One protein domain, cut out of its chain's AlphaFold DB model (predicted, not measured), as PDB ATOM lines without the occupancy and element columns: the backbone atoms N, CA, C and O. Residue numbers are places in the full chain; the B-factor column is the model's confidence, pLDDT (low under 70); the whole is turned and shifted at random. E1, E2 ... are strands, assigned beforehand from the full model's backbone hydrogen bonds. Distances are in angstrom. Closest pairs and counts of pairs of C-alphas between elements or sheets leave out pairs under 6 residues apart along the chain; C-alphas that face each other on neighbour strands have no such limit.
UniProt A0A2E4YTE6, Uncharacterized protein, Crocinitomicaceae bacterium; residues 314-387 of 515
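What this domain is: This is residues 314 to 387 of the 515 residues of an uncharacterized protein of Crocinitomicaceae bacterium (UniProt A0A2E4YTE6). There is little regular structure: one strongly twisted sheet of five strands, of which E5 is the longest and bends, with a long loop at each end of the longest axis, residues 331 to 350 at one end and residues 363 to 377 at the other. The 74 printed residues hold strands E1 to E5, no named helix; sheet order E3, E5, E1, E2, E4, antiparallel. The class is all strand, with 29 residues in named elements. It is compact, radius of gyration of the C-alphas 12.3 A, spanning 38 by 28 by 27 A.

Where its parts are: E1, residues 314 to 319, begins at C-alpha 314 (123.930, 222.143, 110.297) and measures 16.4 A. E2 is residues 325 to 330, 15.9 A; E3 351 to 354; E4 359 to 362. E5, residues 378 to 386, 22.7 A, ends at C-alpha 386 (124.169, 217.094, 114.833).

How they stand to each other: E1 and E2 form a hairpin; N 316 and O 328 are 2.9 A apart. Edge strand E4 neighbours E2, with N 329 to O 361 2.9 A. E5 bends by 61 degrees at residue 381, pairing with E1 (N 317 to O 381, 2.8 A) and edge strand E3 (N 352 to O 380, 2.8 A).

The domain as a whole: The printed part has no cut. Links E2 to E3 and E4 to E5 are long; they hold Ser 345 and Asn 368, whose C-alphas are farthest apart, 38.0 A. pLDDT is under 70 at residues 321 to 324, 335 to 351 and 365.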
ATOM      1  N   TYR A 314     122.647 221.851 110.937       85.25
ATOM      2  CA  TYR A 314     123.930 222.143 110.297       85.25
ATOM      3  C   TYR A 314     124.408 223.523 110.730       85.25
ATOM      4  O   TYR A 314     123.706 224.517 110.526       85.25
ATOM      5  N   PHE A 315     125.585 223.572 111.342       83.25
ATOM      6  CA  PHE A 315     126.160 224.775 111.924       83.25
ATOM      7  C   PHE A 315     127.271 225.321 111.037       83.25
ATOM      8  O   PHE A 315     128.073 224.564 110.488       83.25
ATOM      9  N   PHE A 316     127.318 226.646 110.921       82.75
ATOM     10  CA  PHE A 316     128.309 227.355 110.125       82.75
ATOM     11  C   PHE A 316     128.795 228.606 110.857       82.75
ATOM     12  O   PHE A 316     128.069 229.182 111.668       82.75
ATOM     13  N   LEU A 317     130.010 229.037 110.530       82.69
ATOM     14  CA  LEU A 317     130.599 230.291 110.990       82.69
ATOM     15  C   LEU A 317     130.537 231.315 109.860       82.69
ATOM     16  O   LEU A 317     131.185 231.151 108.823       82.69
ATOM     17  N   LYS A 318     129.743 232.367 110.047       83.69
ATOM     18  CA  LYS A 318     129.642 233.488 109.111       83.69
ATOM     19  C   LYS A 318     130.587 234.608 109.571       83.69
ATOM     20  O   LYS A 318     130.399 235.116 110.674       83.69
ATOM     21  N   PRO A 319     131.600 234.989 108.775       81.06
ATOM     22  CA  PRO A 319     132.514 236.066 109.132       81.06
ATOM     23  C   PRO A 319     131.789 237.419 109.160       81.06
ATOM     24  O   PRO A 319     130.968 237.720 108.291       81.06
ATOM     25  N   GLN A 320     132.118 238.239 110.155       76.31
ATOM     26  CA  GLN A 320     131.710 239.635 110.290       76.31
ATOM     27  C   GLN A 320     132.905 240.582 110.086       76.31
ATOM     28  O   GLN A 320     134.062 240.165 110.010       76.31
ATOM     29  N   LYS A 321     132.625 241.892 110.029       66.06
ATOM     30  CA  LYS A 321     133.659 242.932 110.140       66.06
ATOM     31  C   LYS A 321     134.382 242.781 111.496       66.06
ATOM     32  O   LYS A 321     133.734 242.469 112.491       66.06
ATOM     33  N   ASN A 322     135.700 242.997 111.526       60.44
ATOM     34  CA  ASN A 322     136.601 242.848 112.692       60.44
ATOM     35  C   ASN A 322     136.955 241.409 113.124       60.44
ATOM     36  O   ASN A 322     137.165 241.170 114.308       60.44
ATOM     37  N   ASN A 323     137.069 240.453 112.194       62.75
ATOM     38  CA  ASN A 323     137.527 239.080 112.492       62.75
ATOM     39  C   ASN A 323     136.631 238.272 113.459       62.75
ATOM     40  O   ASN A 323     137.031 237.208 113.930       62.75
ATOM     41  N   ASN A 324     135.407 238.735 113.719       69.25
ATOM     42  CA  ASN A 324     134.420 238.014 114.520       69.25
ATOM     43  C   ASN A 324     133.584 237.064 113.653       69.25
ATOM     44  O   ASN A 324     133.412 237.284 112.453       69.25
ATOM     45  N   TYR A 325     133.016 236.028 114.274       77.19
ATOM     46  CA  TYR A 325     132.163 235.045 113.604       77.19
ATOM     47  C   TYR A 325     130.773 234.968 114.248       77.19
ATOM     48  O   TYR A 325     130.631 234.904 115.471       77.19
ATOM     49  N   GLU A 326     129.735 234.923 113.414       81.00
ATOM     50  CA  GLU A 326     128.377 234.552 113.815       81.00
ATOM     51  C   GLU A 326     128.177 233.048 113.658       81.00
ATOM     52  O   GLU A 326     128.406 232.487 112.580       81.00
ATOM     53  N   LEU A 327     127.684 232.398 114.711       81.94
ATOM     54  CA  LEU A 327     127.249 231.013 114.650       81.94
ATOM     55  C   LEU A 327     125.830 230.951 114.082       81.94
ATOM     56  O   LEU A 327     124.855 231.316 114.744       81.94
ATOM     57  N   ILE A 328     125.709 230.438 112.861       86.00
ATOM     58  CA  ILE A 328     124.426 230.270 112.178       86.00
ATOM     59  C   ILE A 328     124.052 228.792 112.064       86.00
ATOM     60  O   ILE A 328     124.910 227.922 111.909       86.00
ATOM     61  N   ARG A 329     122.750 228.506 112.125       87.38
ATOM     62  CA  ARG A 329     122.192 227.151 112.044       87.38
ATOM     63  C   ARG A 329     121.155 227.047 110.935       87.38
ATOM     64  O   ARG A 329     120.211 227.833 110.903       87.38
ATOM     65  N   PHE A 330     121.271 226.004 110.121       86.62
ATOM     66  CA  PHE A 330     120.241 225.572 109.179       86.62
ATOM     67  C   PHE A 330     119.620 224.249 109.632       86.62
ATOM     68  O   PHE A 330     120.321 223.327 110.050       86.62
ATOM     69  N   ASP A 331     118.296 224.128 109.513       82.56
ATOM     70  CA  ASP A 331     117.582 222.890 109.859       82.56
ATOM     71  C   ASP A 331     117.856 221.747 108.870       82.56
ATOM     72  O   ASP A 331     117.812 220.574 109.240       82.56
ATOM     73  N   LYS A 332     118.137 222.076 107.605       82.31
ATOM     74  CA  LYS A 332     118.378 221.113 106.521       82.31
ATOM     75  C   LYS A 332     119.806 221.220 106.006       82.31
ATOM     76  O   LYS A 332     120.435 222.269 106.129       82.31
ATOM     77  N   ASN A 333     120.290 220.142 105.389       79.56
ATOM     78  CA  ASN A 333     121.622 220.128 104.802       79.56
ATOM     79  C   ASN A 333     121.678 221.081 103.604       79.56
ATOM     80  O   ASN A 333     121.042 220.831 102.579       79.56
ATOM     81  N   VAL A 334     122.439 222.164 103.736       73.12
ATOM     82  CA  VAL A 334     122.645 223.143 102.659       73.12
ATOM     83  C   VAL A 334     123.836 222.751 101.770       73.12
ATOM     84  O   VAL A 334     123.894 223.185 100.620       73.12
ATOM     85  N   LEU A 335     124.716 221.850 102.236       65.81
ATOM     86  CA  LEU A 335     125.909 221.389 101.505       65.81
ATOM     87  C   LEU A 335     125.553 220.731 100.167       65.81
ATOM     88  O   LEU A 335     126.238 220.929  99.173       65.81
ATOM     89  N   ILE A 336     124.431 220.006 100.115       56.00
ATOM     90  CA  ILE A 336     124.002 219.245  98.929       56.00
ATOM     91  C   ILE A 336     123.672 220.170  97.739       56.00
ATOM     92  O   ILE A 336     123.683 219.734  96.593       56.00
ATOM     93  N   LYS A 337     123.384 221.458  97.976       50.78
ATOM     94  CA  LYS A 337     122.918 222.384  96.929       50.78
ATOM     95  C   LYS A 337     124.014 223.262  96.310       50.78
ATOM     96  O   LYS A 337     123.672 224.099  95.471       50.78
ATOM     97  N   GLN A 338     125.288 223.159  96.714       52.25
ATOM     98  CA  GLN A 338     126.284 224.197  96.394       52.25
ATOM     99  C   GLN A 338     127.656 223.652  95.965       52.25
ATOM    100  O   GLN A 338     128.153 222.678  96.515       52.25
ATOM    101  N   LYS A 339     128.267 224.305  94.960       47.75
ATOM    102  CA  LYS A 339     129.611 223.986  94.447       47.75
ATOM    103  C   LYS A 339     130.667 224.317  95.509       47.75
ATOM    104  O   LYS A 339     130.791 225.475  95.903       47.75
ATOM    105  N   GLU A 340     131.441 223.319  95.929       48.78
ATOM    106  CA  GLU A 340     132.613 223.495  96.792       48.78
ATOM    107  C   GLU A 340     133.706 224.291  96.055       48.78
ATOM    108  O   GLU A 340     134.123 223.909  94.960       48.78
ATOM    109  N   LYS A 341     134.221 225.375  96.651       43.56
ATOM    110  CA  LYS A 341     135.512 225.951  96.244       43.56
ATOM    111  C   LYS A 341     136.596 225.365  97.146       43.56
ATOM    112  O   LYS A 341     136.706 225.745  98.308       43.56
ATOM    113  N   LYS A 342     137.402 224.439  96.619       38.22
ATOM    114  CA  LYS A 342     138.640 224.004  97.282       38.22
ATOM    115  C   LYS A 342     139.674 225.122  97.159       38.22
ATOM    116  O   LYS A 342     140.081 225.453  96.051       38.22
ATOM    117  N   ILE A 343     140.079 225.700  98.286       37.72
ATOM    118  CA  ILE A 343     141.253 226.575  98.366       37.72
ATOM    119  C   ILE A 343     142.434 225.710  98.821       37.72
ATOM    120  O   ILE A 343     142.293 224.874  99.717       37.72
ATOM    121  N   ASN A 344     143.564 225.858  98.130       34.72
ATOM    122  CA  ASN A 344     144.766 225.045  98.290       34.72
ATOM    123  C   ASN A 344     145.353 225.085  99.715       34.72
ATOM    124  O   ASN A 344     145.419 226.129 100.354       34.72
ATOM    125  N   SER A 345     145.819 223.905 100.142       37.91
ATOM    126  CA  SER A 345     146.881 223.642 101.130       37.91
ATOM    127  C   SER A 345     146.808 224.334 102.502       37.91
ATOM    128  O   SER A 345     147.651 225.162 102.822       37.91
ATOM    129  N   ASN A 346     145.859 223.926 103.352       30.95
ATOM    130  CA  ASN A 346     146.099 223.313 104.677       30.95
ATOM    131  C   ASN A 346     144.811 223.315 105.527       30.95
ATOM    132  O   ASN A 346     144.381 224.344 106.026       30.95
ATOM    133  N   LYS A 347     144.246 222.110 105.695       39.00
ATOM    134  CA  LYS A 347     143.348 221.613 106.761       39.00
ATOM    135  C   LYS A 347     142.205 222.517 107.288       39.00
ATOM    136  O   LYS A 347     142.411 223.395 108.117       39.00
ATOM    137  N   ASP A 348     140.989 222.054 106.970       38.97
ATOM    138  CA  ASP A 348     139.822 221.938 107.871       38.97
ATOM    139  C   ASP A 348     138.716 223.018 107.887       38.97
ATOM    140  O   ASP A 348     137.868 222.981 108.776       38.97
ATOM    141  N   SER A 349     138.571 223.876 106.869       50.47
ATOM    142  CA  SER A 349     137.298 224.601 106.683       50.47
ATOM    143  C   SER A 349     136.908 224.773 105.207       50.47
ATOM    144  O   SER A 349     137.503 225.530 104.445       50.47
ATOM    145  N   GLN A 350     135.881 224.036 104.771       60.91
ATOM    146  CA  GLN A 350     135.271 224.240 103.455       60.91
ATOM    147  C   GLN A 350     134.469 225.552 103.486       60.91
ATOM    148  O   GLN A 350     133.447 225.647 104.170       60.91
ATOM    149  N   LEU A 351     134.949 226.572 102.769       68.06
ATOM    150  CA  LEU A 351     134.221 227.821 102.545       68.06
ATOM    151  C   LEU A 351     133.048 227.560 101.585       68.06
ATOM    152  O   LEU A 351     133.239 227.050 100.480       68.06
ATOM    153  N   ILE A 352     131.837 227.928 101.999       75.06
ATOM    154  CA  ILE A 352     130.588 227.675 101.269       75.06
ATOM    155  C   ILE A 352     129.848 228.997 101.052       75.06
ATOM    156  O   ILE A 352     129.799 229.841 101.944       75.06
ATOM    157  N   THR A 353     129.270 229.188  99.864       78.44
ATOM    158  CA  THR A 353     128.541 230.415  99.492       78.44
ATOM    159  C   THR A 353     127.036 230.189  99.517       78.44
ATOM    160  O   THR A 353     126.497 229.590  98.594       78.44
ATOM    161  N   ILE A 354     126.335 230.732 100.508       80.62
ATOM    162  CA  ILE A 354     124.893 230.550 100.709       80.62
ATOM    163  C   ILE A 354     124.081 231.500  99.818       80.62
ATOM    164  O   ILE A 354     124.334 232.701  99.791       80.62
ATOM    165  N   LYS A 355     123.108 230.947  99.076       78.44
ATOM    166  CA  LYS A 355     122.186 231.703  98.207       78.44
ATOM    167  C   LYS A 355     121.044 232.339  99.017       78.44
ATOM    168  O   LYS A 355     120.633 231.742 100.013       78.44
ATOM    169  N   PRO A 356     120.485 233.474  98.557       78.94
ATOM    170  CA  PRO A 356     119.306 234.083  99.164       78.94
ATOM    171  C   PRO A 356     118.080 233.151  99.126       78.94
ATOM    172  O   PRO A 356     117.998 232.236  98.304       78.94
ATOM    173  N   GLY A 357     117.112 233.394 100.016       78.62
ATOM    174  CA  GLY A 357     115.879 232.610 100.158       78.62
ATOM    175  C   GLY A 357     115.901 231.432 101.145       78.62
ATOM    176  O   GLY A 357     114.874 230.774 101.301       78.62
ATOM    177  N   LEU A 358     117.016 231.154 101.827       83.69
ATOM    178  CA  LEU A 358     117.101 230.136 102.880       83.69
ATOM    179  C   LEU A 358     116.810 230.740 104.259       83.69
ATOM    180  O   LEU A 358     117.039 231.920 104.485       83.69
ATOM    181  N   TYR A 359     116.320 229.931 105.195       85.19
ATOM    182  CA  TYR A 359     116.095 230.359 106.578       85.19
ATOM    183  C   TYR A 359     117.201 229.815 107.478       85.19
ATOM    184  O   TYR A 359     117.497 228.618 107.432       85.19
ATOM    185  N   TYR A 360     117.785 230.681 108.305       85.38
ATOM    186  CA  TYR A 360     118.792 230.308 109.296       85.38
ATOM    187  C   TYR A 360     118.502 230.939 110.653       85.38
ATOM    188  O   TYR A 360     117.886 231.993 110.745       85.38
ATOM    189  N   GLN A 361     118.966 230.305 111.724       85.81
ATOM    190  CA  GLN A 361     118.914 230.863 113.076       85.81
ATOM    191  C   GLN A 361     120.288 231.395 113.472       85.81
ATOM    192  O   GLN A 361     121.287 230.703 113.274       85.81
ATOM    193  N   ASN A 362     120.337 232.595 114.055       83.50
ATOM    194  CA  ASN A 362     121.561 233.152 114.631       83.50
ATOM    195  C   ASN A 362     121.654 232.753 116.112       83.50
ATOM    196  O   ASN A 362     120.869 233.224 116.935       83.50
ATOM    197  N   PHE A 363     122.597 231.875 116.447       77.88
ATOM    198  CA  PHE A 363     122.768 231.357 117.808       77.88
ATOM    199  C   PHE A 363     123.474 232.342 118.745       77.88
ATOM    200  O   PHE A 363     123.362 232.186 119.961       77.88
ATOM    201  N   ASN A 364     124.144 233.374 118.217       73.12
ATOM    202  CA  ASN A 364     124.731 234.431 119.044       73.12
ATOM    203  C   ASN A 364     123.636 235.239 119.768       73.12
ATOM    204  O   ASN A 364     123.856 235.700 120.884       73.12
ATOM    205  N   ASN A 365     122.435 235.331 119.183       69.88
ATOM    206  CA  ASN A 365     121.278 236.034 119.751       69.88
ATOM    207  C   ASN A 365     120.463 235.169 120.734       69.88
ATOM    208  O   ASN A 365     119.307 235.479 121.016       69.88
ATOM    209  N   GLY A 366     121.038 234.067 121.219       74.38
ATOM    210  CA  GLY A 366     120.343 233.075 122.032       74.38
ATOM    211  C   GLY A 366     119.708 231.972 121.185       74.38
ATOM    212  O   GLY A 366     119.380 232.136 120.009       74.38
ATOM    213  N   PHE A 367     119.528 230.797 121.786       77.00
ATOM    214  CA  PHE A 367     119.003 229.630 121.072       77.00
ATOM    215  C   PHE A 367     117.505 229.730 120.756       77.00
ATOM    216  O   PHE A 367     117.000 228.883 120.020       77.00
ATOM    217  N   ASN A 368     116.788 230.717 121.296       76.06
ATOM    218  CA  ASN A 368     115.377 230.979 120.998       76.06
ATOM    219  C   ASN A 368     115.174 232.023 119.885       76.06
ATOM    220  O   ASN A 368     114.042 232.439 119.644       76.06
ATOM    221  N   SER A 369     116.244 232.429 119.193       77.50
ATOM    222  CA  SER A 369     116.163 233.389 118.093       77.50
ATOM    223  C   SER A 369     115.259 232.902 116.954       77.50
ATOM    224  O   SER A 369     115.259 231.724 116.566       77.50
ATOM    225  N   GLN A 370     114.456 233.823 116.412       80.62
ATOM    226  CA  GLN A 370     113.600 233.523 115.269       80.62
ATOM    227  C   GLN A 370     114.442 233.310 113.997       80.62
ATOM    228  O   GLN A 370     115.484 233.952 113.840       80.62
ATOM    229  N   PRO A 371     114.020 232.412 113.084       83.06
ATOM    230  CA  PRO A 371     114.717 232.211 111.821       83.06
ATOM    231  C   PRO A 371     114.697 233.479 110.963       83.06
ATOM    232  O   PRO A 371     113.641 234.054 110.712       83.06
ATOM    233  N   ILE A 372     115.864 233.870 110.466       84.31
ATOM    234  CA  ILE A 372     116.070 234.992 109.555       84.31
ATOM    235  C   ILE A 372     116.159 234.435 108.134       84.31
ATOM    236  O   ILE A 372     116.815 233.415 107.894       84.31
ATOM    237  N   LYS A 373     115.486 235.089 107.183       85.50
ATOM    238  CA  LYS A 373     115.605 234.761 105.760       85.50
ATOM    239  C   LYS A 373     116.889 235.383 105.211       85.50
ATOM    240  O   LYS A 373     117.222 236.518 105.517       85.50
ATOM    241  N   THR A 374     117.648 234.632 104.423       80.69
ATOM    242  CA  THR A 374     118.851 235.144 103.767       80.69
ATOM    243  C   THR A 374     118.444 236.078 102.627       80.69
ATOM    244  O   THR A 374     117.874 235.607 101.637       80.69
ATOM    245  N   ASP A 375     118.765 237.362 102.746       79.25
ATOM    246  CA  ASP A 375     118.401 238.377 101.744       79.25
ATOM    247  C   ASP A 375     119.471 238.553 100.657       79.25
ATOM    248  O   ASP A 375     119.166 238.925  99.527       79.25
ATOM    249  N   SER A 376     120.728 238.222 100.965       78.31
ATOM    250  CA  SER A 376     121.872 238.362 100.061       78.31
ATOM    251  C   SER A 376     122.790 237.136 100.079       78.31
ATOM    252  O   SER A 376     122.710 236.278 100.962       78.31
ATOM    253  N   LEU A 377     123.657 237.041  99.066       81.69
ATOM    254  CA  LEU A 377     124.725 236.042  99.006       81.69
ATOM    255  C   LEU A 377     125.764 236.330 100.095       81.69
ATOM    256  O   LEU A 377     126.298 237.434 100.163       81.69
ATOM    257  N   PHE A 378     126.107 235.325 100.900       81.25
ATOM    258  CA  PHE A 378     127.222 235.422 101.845       81.25
ATOM    259  C   PHE A 378     127.993 234.108 101.940       81.25
ATOM    260  O   PHE A 378     127.485 233.033 101.622       81.25
ATOM    261  N   THR A 379     129.245 234.199 102.377       81.31
ATOM    262  CA  THR A 379     130.117 233.044 102.594       81.31
ATOM    263  C   THR A 379     130.151 232.649 104.060       81.31
ATOM    264  O   THR A 379     130.126 233.511 104.933       81.31
ATOM    265  N   CYS A 380     130.253 231.357 104.337       82.50
ATOM    266  CA  CYS A 380     130.424 230.825 105.682       82.50
ATOM    267  C   CYS A 380     131.280 229.557 105.664       82.50
ATOM    268  O   CYS A 380     131.377 228.875 104.643       82.50
ATOM    269  N   TYR A 381     131.858 229.219 106.809       80.50
ATOM    270  CA  TYR A 381     132.617 227.988 107.001       80.50
ATOM    271  C   TYR A 381     131.729 226.924 107.632       80.50
ATOM    272  O   TYR A 381     131.058 227.206 108.626       80.50
ATOM    273  N   PHE A 382     131.711 225.711 107.075       78.56
ATOM    274  CA  PHE A 382     131.047 224.591 107.743       78.56
ATOM    275  C   PHE A 382     131.743 224.284 109.066       78.56
ATOM    276  O   PHE A 382     132.967 224.168 109.112       78.56
ATOM    277  N   LEU A 383     130.943 224.163 110.123       73.12
ATOM    278  CA  LEU A 383     131.428 223.879 111.461       73.12
ATOM    279  C   LEU A 383     131.187 222.417 111.837       73.12
ATOM    280  O   LEU A 383     132.130 221.652 112.011       73.12
ATOM    281  N   ASP A 384     129.918 222.042 111.997       72.12
ATOM    282  CA  ASP A 384     129.529 220.710 112.458       72.12
ATOM    283  C   ASP A 384     128.057 220.436 112.126       72.12
ATOM    284  O   ASP A 384     127.284 221.342 111.795       72.12
ATOM    285  N   SER A 385     127.641 219.180 112.253       77.75
ATOM    286  CA  SER A 385     126.247 218.778 112.115       77.75
ATOM    287  C   SER A 385     125.852 217.772 113.183       77.75
ATOM    288  O   SER A 385     126.545 216.777 113.396       77.75
ATOM    289  N   PHE A 386     124.694 217.988 113.804       80.88
ATOM    290  CA  PHE A 386     124.169 217.094 114.833       80.88
ATOM    291  C   PHE A 386     122.788 216.562 114.443       80.88
ATOM    292  O   PHE A 386     121.942 217.333 113.981       80.88
ATOM    293  N   PRO A 387     122.500 215.267 114.655       81.56
ATOM    294  CA  PRO A 387     121.132 214.781 114.573       81.56
ATOM    295  C   PRO A 387     120.295 215.418 115.689       81.56
ATOM    296  O   PRO A 387     120.764 215.579 116.817       81.56
TER     297      PRO A 387